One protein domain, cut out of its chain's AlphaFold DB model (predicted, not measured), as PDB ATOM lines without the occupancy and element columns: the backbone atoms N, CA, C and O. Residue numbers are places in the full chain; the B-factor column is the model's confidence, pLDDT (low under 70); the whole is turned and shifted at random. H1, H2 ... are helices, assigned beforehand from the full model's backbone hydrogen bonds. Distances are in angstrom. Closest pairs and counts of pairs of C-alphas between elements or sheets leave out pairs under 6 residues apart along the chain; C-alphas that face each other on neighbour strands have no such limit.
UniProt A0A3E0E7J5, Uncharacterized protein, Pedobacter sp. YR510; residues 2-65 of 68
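AT A GLANCE: This is residues 2 to 65 of the 68 residues of an uncharacterized protein of Pedobacter sp. YR510 (UniProt A0A3E0E7J5). Three helices make a flat zigzag: H1 and H2 run side by side as a loose hairpin, and H3 turns off at a corner from the far end of H2. Residues 53 to 65, of which 53 to 64 belong to H3, stick out. The printed part has 64 residues, all helix in class, in the order H1, H2, H3; it is only just loose, close to extended, with a radius of gyration of the C-alphas of 15.6 A and spans of 43 by 32 by 10 A.

IN THESE COORDINATES: Find C-alpha 2 at (154.701, 181.834, 212.183); from there H1, residues 2 to 19, runs 27.3 A. H2, residues 24 to 46, runs 32.6 A. H3, residues 48 to 64, runs 23.9 A to C-alpha 64 at (148.617, 196.111, 177.106).

HOW THE PARTS SIT: H1 and H2 only just touch, with 3 pairs of C-alphas within 8 A, the closest Met 18 and Ala 27 at 5.0 A; they form a helical hairpin, at a shallow tilt of 8 degrees, opposite ways. H2 and H3 touch only at the corner, and only just, with 3 pairs; the closest C-alphas are Phe 44 and Ser 51, 5.6 A, at a steep tilt of 67 degrees. H1 and H3 are apart. Every O i to N i+4 pair is within hydrogen-bond range in H2 and H3, and 12 of 14 in H1.

THE WHOLE: The farthest C-alphas, Cys 19 and Phe 64, are 44.1 A apart. The printed part has no cut, and both links are tight. Look for pLDDT under 70 at residue 2 and residues 62 to 65.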
ATOM      1  N   PHE A   2     154.069 182.612 213.267       68.81
ATOM      2  CA  PHE A   2     154.701 181.834 212.183       68.81
ATOM      3  C   PHE A   2     155.738 182.628 211.357       68.81
ATOM      4  O   PHE A   2     156.863 182.180 211.186       68.81
ATOM      5  N   LEU A   3     155.402 183.854 210.939       72.50
ATOM      6  CA  LEU A   3     156.312 184.718 210.172       72.50
ATOM      7  C   LEU A   3     157.621 185.042 210.905       72.50
ATOM      8  O   LEU A   3     158.684 184.982 210.305       72.50
ATOM      9  N   ALA A   4     157.560 185.344 212.203       75.62
ATOM     10  CA  ALA A   4     158.752 185.665 212.987       75.62
ATOM     11  C   ALA A   4     159.700 184.459 213.088       75.62
ATOM     12  O   ALA A   4     160.908 184.616 212.946       75.62
ATOM     13  N   VAL A   5     159.149 183.251 213.247       84.25
ATOM     14  CA  VAL A   5     159.921 181.998 213.311       84.25
ATOM     15  C   VAL A   5     160.685 181.725 212.013       84.25
ATOM     16  O   VAL A   5     161.775 181.168 212.064       84.25
ATOM     17  N   VAL A   6     160.154 182.142 210.861       81.81
ATOM     18  CA  VAL A   6     160.806 181.954 209.554       81.81
ATOM     19  C   VAL A   6     161.762 183.106 209.226       81.81
ATOM     20  O   VAL A   6     162.856 182.881 208.719       81.81
ATOM     21  N   ILE A   7     161.387 184.346 209.540       85.81
ATOM     22  CA  ILE A   7     162.157 185.542 209.169       85.81
ATOM     23  C   ILE A   7     163.438 185.674 209.992       85.81
ATOM     24  O   ILE A   7     164.487 185.984 209.434       85.81
ATOM     25  N   ILE A   8     163.379 185.420 211.300       87.25
ATOM     26  CA  ILE A   8     164.536 185.565 212.192       87.25
ATOM     27  C   ILE A   8     165.748 184.736 211.713       87.25
ATOM     28  O   ILE A   8     166.810 185.330 211.519       87.25
ATOM     29  N   PRO A   9     165.641 183.415 211.456       90.56
ATOM     30  CA  PRO A   9     166.784 182.630 210.987       90.56
ATOM     31  C   PRO A   9     167.286 183.059 209.600       90.56
ATOM     32  O   PRO A   9     168.491 183.027 209.363       90.56
ATOM     33  N   ILE A  10     166.402 183.525 208.707       89.44
ATOM     34  CA  ILE A  10     166.796 184.054 207.392       89.44
ATOM     35  C   ILE A  10     167.659 185.310 207.550       89.44
ATOM     36  O   ILE A  10     168.704 185.417 206.912       89.44
ATOM     37  N   TYR A  11     167.262 186.244 208.417       90.25
ATOM     38  CA  TYR A  11     168.035 187.465 208.656       90.25
ATOM     39  C   TYR A  11     169.353 187.186 209.385       90.25
ATOM     40  O   TYR A  11     170.353 187.833 209.085       90.25
ATOM     41  N   ILE A  12     169.398 186.196 210.281       93.00
ATOM     42  CA  ILE A  12     170.655 185.750 210.902       93.00
ATOM     43  C   ILE A  12     171.615 185.204 209.836       93.00
ATOM     44  O   ILE A  12     172.765 185.637 209.774       93.00
ATOM     45  N   LEU A  13     171.143 184.309 208.961       91.75
ATOM     46  CA  LEU A  13     171.942 183.791 207.845       91.75
ATOM     47  C   LEU A  13     172.385 184.907 206.897       91.75
ATOM     48  O   LEU A  13     173.527 184.901 206.441       91.75
ATOM     49  N   ALA A  14     171.517 185.884 206.639       90.25
ATOM     50  CA  ALA A  14     171.844 187.029 205.808       90.25
ATOM     51  C   ALA A  14     172.978 187.866 206.418       90.25
ATOM     52  O   ALA A  14     173.955 188.145 205.727       90.25
ATOM     53  N   ILE A  15     172.906 188.191 207.712       91.94
ATOM     54  CA  ILE A  15     173.960 188.933 208.424       91.94
ATOM     55  C   ILE A  15     175.284 188.163 208.382       91.94
ATOM     56  O   ILE A  15     176.315 188.740 208.043       91.94
ATOM     57  N   ILE A  16     175.252 186.855 208.652       94.12
ATOM     58  CA  ILE A  16     176.439 185.996 208.561       94.12
ATOM     59  C   ILE A  16     177.012 186.038 207.140       94.12
ATOM     60  O   ILE A  16     178.206 186.258 206.967       94.12
ATOM     61  N   SER A  17     176.169 185.894 206.112       89.81
ATOM     62  CA  SER A  17     176.607 185.918 204.712       89.81
ATOM     63  C   SER A  17     177.234 187.255 204.306       89.81
ATOM     64  O   SER A  17     178.213 187.258 203.565       89.81
ATOM     65  N   MET A  18     176.746 188.380 204.842       91.94
ATOM     66  CA  MET A  18     177.310 189.708 204.583       91.94
ATOM     67  C   MET A  18     178.744 189.831 205.110       91.94
ATOM     68  O   MET A  18     179.558 190.490 204.469       91.94
ATOM     69  N   CYS A  19     179.082 189.162 206.218       90.12
ATOM     70  CA  CYS A  19     180.452 189.119 206.745       90.12
ATOM     71  C   CYS A  19     181.428 188.347 205.844       90.12
ATOM     72  O   CYS A  19     182.634 188.551 205.952       90.12
ATOM     73  N   PHE A  20     180.923 187.481 204.961       89.62
ATOM     74  CA  PHE A  20     181.727 186.721 204.001       89.62
ATOM     75  C   PHE A  20     181.753 187.348 202.598       89.62
ATOM     76  O   PHE A  20     182.342 186.773 201.686       89.62
ATOM     77  N   MET A  21     181.112 188.504 202.395       90.25
ATOM     78  CA  MET A  21     181.128 189.191 201.104       90.25
ATOM     79  C   MET A  21     182.335 190.121 200.975       90.25
ATOM     80  O   MET A  21     182.589 190.952 201.840       90.25
ATOM     81  N   ASP A  22     183.009 190.060 199.825       87.38
ATOM     82  CA  ASP A  22     184.217 190.856 199.546       87.38
ATOM     83  C   ASP A  22     183.980 192.374 199.479       87.38
ATOM     84  O   ASP A  22     184.932 193.154 199.486       87.38
ATOM     85  N   SER A  23     182.728 192.829 199.341       91.00
ATOM     86  CA  SER A  23     182.431 194.259 199.258       91.00
ATOM     87  C   SER A  23     181.151 194.671 199.978       91.00
ATOM     88  O   SER A  23     180.094 194.046 199.855       91.00
ATOM     89  N   TRP A  24     181.237 195.820 200.653       87.75
ATOM     90  CA  TRP A  24     180.117 196.478 201.331       87.75
ATOM     91  C   TRP A  24     178.946 196.774 200.396       87.75
ATOM     92  O   TRP A  24     177.789 196.654 200.787       87.75
ATOM     93  N   TYR A  25     179.239 197.117 199.139       90.94
ATOM     94  CA  TYR A  25     178.212 197.370 198.133       90.94
ATOM     95  C   TYR A  25     177.380 196.117 197.825       90.94
ATOM     96  O   TYR A  25     176.153 196.194 197.776       90.94
ATOM     97  N   LYS A  26     178.026 194.951 197.663       87.81
ATOM     98  CA  LYS A  26     177.327 193.676 197.434       87.81
ATOM     99  C   LYS A  26     176.483 193.287 198.644       87.81
ATOM    100  O   LYS A  26     175.333 192.894 198.470       87.81
ATOM    101  N   ALA A  27     177.024 193.467 199.849       90.44
ATOM    102  CA  ALA A  27     176.307 193.204 201.092       90.44
ATOM    103  C   ALA A  27     175.048 194.079 201.224       90.44
ATOM    104  O   ALA A  27     173.972 193.563 201.523       90.44
ATOM    105  N   LEU A  28     175.144 195.381 200.930       90.88
ATOM    106  CA  LEU A  28     173.993 196.290 200.923       90.88
ATOM    107  C   LEU A  28     172.955 195.913 199.863       90.88
ATOM    108  O   LEU A  28     171.767 195.881 200.170       90.88
ATOM    109  N   MET A  29     173.385 195.591 198.639       89.75
ATOM    110  CA  MET A  29     172.488 195.137 197.569       89.75
ATOM    111  C   MET A  29     171.747 193.851 197.950       89.75
ATOM    112  O   MET A  29     170.536 193.747 197.750       89.75
ATOM    113  N   PHE A  30     172.458 192.892 198.542       90.38
ATOM    114  CA  PHE A  30     171.875 191.650 199.035       90.38
ATOM    115  C   PHE A  30     170.859 191.902 200.156       90.38
ATOM    116  O   PHE A  30     169.737 191.397 200.097       90.38
ATOM    117  N   PHE A  31     171.208 192.737 201.136       89.31
ATOM    118  CA  PHE A  31     170.303 193.108 202.222       89.31
ATOM    119  C   PHE A  31     169.038 193.807 201.704       89.31
ATOM    120  O   PHE A  31     167.930 193.514 202.152       89.31
ATOM    121  N   LEU A  32     169.184 194.685 200.711       91.31
ATOM    122  CA  LEU A  32     168.075 195.410 200.096       91.31
ATOM    123  C   LEU A  32     167.148 194.464 199.311       91.31
ATOM    124  O   LEU A  32     165.929 194.556 199.456       91.31
ATOM    125  N   MET A  33     167.698 193.494 198.566       91.06
ATOM    126  CA  MET A  33     166.904 192.418 197.950       91.06
ATOM    127  C   MET A  33     166.141 191.594 198.991       91.06
ATOM    128  O   MET A  33     164.957 191.313 198.798       91.06
ATOM    129  N   LEU A  34     166.796 191.227 200.098       91.38
ATOM    130  CA  LEU A  34     166.169 190.468 201.178       91.38
ATOM    131  C   LEU A  34     164.986 191.246 201.771       91.38
ATOM    132  O   LEU A  34     163.906 190.683 201.957       91.38
ATOM    133  N   LEU A  35     165.154 192.551 202.003       87.44
ATOM    134  CA  LEU A  35     164.107 193.423 202.534       87.44
ATOM    135  C   LEU A  35     162.893 193.486 201.599       87.44
ATOM    136  O   LEU A  35     161.760 193.329 202.057       87.44
ATOM    137  N   ILE A  36     163.128 193.642 200.291       88.00
ATOM    138  CA  ILE A  36     162.070 193.638 199.272       88.00
ATOM    139  C   ILE A  36     161.329 192.298 199.278       88.00
ATOM    140  O   ILE A  36     160.101 192.282 199.330       88.00
ATOM    141  N   ALA A  37     162.047 191.174 199.278       86.88
ATOM    142  CA  ALA A  37     161.428 189.851 199.310       86.88
ATOM    143  C   ALA A  37     160.572 189.655 200.571       86.88
ATOM    144  O   ALA A  37     159.444 189.170 200.488       86.88
ATOM    145  N   THR A  38     161.074 190.096 201.730       86.62
ATOM    146  CA  THR A  38     160.344 190.018 203.005       86.62
ATOM    147  C   THR A  38     159.090 190.893 202.976       86.62
ATOM    148  O   THR A  38     158.027 190.460 203.418       86.62
ATOM    149  N   PHE A  39     159.197 192.104 202.424       83.00
ATOM    150  CA  PHE A  39     158.084 193.034 202.266       83.00
ATOM    151  C   PHE A  39     156.992 192.461 201.359       83.00
ATOM    152  O   PHE A  39     155.824 192.462 201.743       83.00
ATOM    153  N   VAL A  40     157.363 191.903 200.204       84.62
ATOM    154  CA  VAL A  40     156.421 191.250 199.283       84.62
ATOM    155  C   VAL A  40     155.711 190.088 199.979       84.62
ATOM    156  O   VAL A  40     154.484 190.023 199.952       84.62
ATOM    157  N   LEU A  41     156.451 189.218 200.673       83.50
ATOM    158  CA  LEU A  41     155.881 188.119 201.463       83.50
ATOM    159  C   LEU A  41     154.872 188.620 202.505       83.50
ATOM    160  O   LEU A  41     153.779 188.068 202.624       83.50
ATOM    161  N   PHE A  42     155.204 189.692 203.225       82.12
ATOM    162  CA  PHE A  42     154.299 190.321 204.188       82.12
ATOM    163  C   PHE A  42     153.025 190.858 203.533       82.12
ATOM    164  O   PHE A  42     151.938 190.702 204.097       82.12
ATOM    165  N   LEU A  43     153.155 191.466 202.355       80.50
ATOM    166  CA  LEU A  43     152.046 192.033 201.592       80.50
ATOM    167  C   LEU A  43     151.073 190.930 201.155       80.50
ATOM    168  O   LEU A  43     149.871 191.070 201.351       80.50
ATOM    169  N   PHE A  44     151.586 189.793 200.680       79.12
ATOM    170  CA  PHE A  44     150.760 188.634 200.325       79.12
ATOM    171  C   PHE A  44     150.110 187.943 201.527       79.12
ATOM    172  O   PHE A  44     148.989 187.457 201.407       79.12
ATOM    173  N   ILE A  45     150.781 187.891 202.678       82.00
ATOM    174  CA  ILE A  45     150.232 187.220 203.865       82.00
ATOM    175  C   ILE A  45     149.144 188.062 204.539       82.00
ATOM    176  O   ILE A  45     148.138 187.511 204.979       82.00
ATOM    177  N   ASN A  46     149.324 189.382 204.630       81.56
ATOM    178  CA  ASN A  46     148.372 190.255 205.328       81.56
ATOM    179  C   ASN A  46     147.271 190.796 204.407       81.56
ATOM    180  O   ASN A  46     146.158 191.031 204.868       81.56
ATOM    181  N   TYR A  47     147.569 190.979 203.119       82.12
ATOM    182  CA  TYR A  47     146.680 191.620 202.149       82.12
ATOM    183  C   TYR A  47     146.610 190.828 200.831       82.12
ATOM    184  O   TYR A  47     146.898 191.376 199.766       82.12
ATOM    185  N   PRO A  48     146.215 189.539 200.870       78.75
ATOM    186  CA  PRO A  48     146.309 188.629 199.725       78.75
ATOM    187  C   PRO A  48     145.498 189.092 198.507       78.75
ATOM    188  O   PRO A  48     145.928 188.916 197.370       78.75
ATOM    189  N   LEU A  49     144.327 189.702 198.727       79.06
ATOM    190  CA  LEU A  49     143.481 190.194 197.639       79.06
ATOM    191  C   LEU A  49     144.072 191.464 197.006       79.06
ATOM    192  O   LEU A  49     144.184 191.540 195.784       79.06
ATOM    193  N   GLN A  50     144.478 192.451 197.817       77.88
ATOM    194  CA  GLN A  50     145.054 193.693 197.289       77.88
ATOM    195  C   GLN A  50     146.410 193.452 196.616       77.88
ATOM    196  O   GLN A  50     146.689 194.056 195.580       77.88
ATOM    197  N   SER A  51     147.237 192.550 197.157       78.25
ATOM    198  CA  SER A  51     148.526 192.192 196.560       78.25
ATOM    199  C   SER A  51     148.346 191.505 195.206       78.25
ATOM    200  O   SER A  51     149.008 191.879 194.238       78.25
ATOM    201  N   ALA A  52     147.412 190.552 195.106       78.31
ATOM    202  CA  ALA A  52     147.105 189.858 193.860       78.31
ATOM    203  C   ALA A  52     146.563 190.822 192.796       78.31
ATOM    204  O   ALA A  52     147.024 190.786 191.658       78.31
ATOM    205  N   ILE A  53     145.653 191.730 193.167       81.31
ATOM    206  CA  ILE A  53     145.147 192.771 192.257       81.31
ATOM    207  C   ILE A  53     146.290 193.680 191.790       81.31
ATOM    208  O   ILE A  53     146.388 193.954 190.599       81.31
ATOM    209  N   GLY A  54     147.192 194.094 192.686       78.69
ATOM    210  CA  GLY A  54     148.364 194.893 192.321       78.69
ATOM    211  C   GLY A  54     149.257 194.195 191.289       78.69
ATOM    212  O   GLY A  54     149.644 194.808 190.293       78.69
ATOM    213  N   VAL A  55     149.526 192.899 191.471       77.69
ATOM    214  CA  VAL A  55     150.296 192.104 190.501       77.69
ATOM    215  C   VAL A  55     149.547 191.952 189.178       77.69
ATOM    216  O   VAL A  55     150.150 192.156 188.128       77.69
ATOM    217  N   ILE A  56     148.242 191.675 189.204       81.56
ATOM    218  CA  ILE A  56     147.412 191.577 187.993       81.56
ATOM    219  C   ILE A  56     147.392 192.911 187.238       81.56
ATOM    220  O   ILE A  56     147.522 192.910 186.017       81.56
ATOM    221  N   CYS A  57     147.294 194.048 187.928       78.75
ATOM    222  CA  CYS A  57     147.359 195.372 187.310       78.75
ATOM    223  C   CYS A  57     148.722 195.637 186.660       78.75
ATOM    224  O   CYS A  57     148.768 196.138 185.540       78.75
ATOM    225  N   ILE A  58     149.829 195.269 187.314       81.06
ATOM    226  CA  ILE A  58     151.169 195.379 186.719       81.06
ATOM    227  C   ILE A  58     151.271 194.480 185.482       81.06
ATOM    228  O   ILE A  58     151.677 194.945 184.420       81.06
ATOM    229  N   MET A  59     150.850 193.217 185.583       77.62
ATOM    230  CA  MET A  59     150.835 192.288 184.450       77.62
ATOM    231  C   MET A  59     149.966 192.808 183.301       77.62
ATOM    232  O   MET A  59     150.376 192.712 182.150       77.62
ATOM    233  N   ALA A  60     148.814 193.412 183.599       79.94
ATOM    234  CA  ALA A  60     147.935 194.024 182.609       79.94
ATOM    235  C   ALA A  60     148.586 195.238 181.932       79.94
ATOM    236  O   ALA A  60     148.488 195.362 180.717       79.94
ATOM    237  N   LEU A  61     149.302 196.093 182.670       78.44
ATOM    238  CA  LEU A  61     150.056 197.212 182.089       78.44
ATOM    239  C   LEU A  61     151.147 196.733 181.121       78.44
ATOM    240  O   LEU A  61     151.353 197.360 180.086       78.44
ATOM    241  N   PHE A  62     151.819 195.618 181.420       69.19
ATOM    242  CA  PHE A  62     152.787 195.009 180.502       69.19
ATOM    243  C   PHE A  62     152.119 194.262 179.339       69.19
ATOM    244  O   PHE A  62     152.621 194.324 178.223       69.19
ATOM    245  N   ALA A  63     150.977 193.606 179.560       67.25
ATOM    246  CA  ALA A  63     150.226 192.905 178.517       67.25
ATOM    247  C   ALA A  63     149.545 193.863 177.525       67.25
ATOM    248  O   ALA A  63     149.409 193.536 176.350       67.25
ATOM    249  N   PHE A  64     149.139 195.054 177.976       60.34
ATOM    250  CA  PHE A  64     148.617 196.111 177.106       60.34
ATOM    251  C   PHE A  64     149.721 196.898 176.389       60.34
ATOM    252  O   PHE A  64     149.447 197.572 175.398       60.34
ATOM    253  N   LYS A  65     150.974 196.805 176.842       54.50
ATOM    254  CA  LYS A  65     152.109 197.474 176.207       54.50
ATOM    255  C   LYS A  65     152.754 196.553 175.168       54.50
ATOM    256  O   LYS A  65     153.755 195.915 175.471       54.50
TER     257      LYS A  65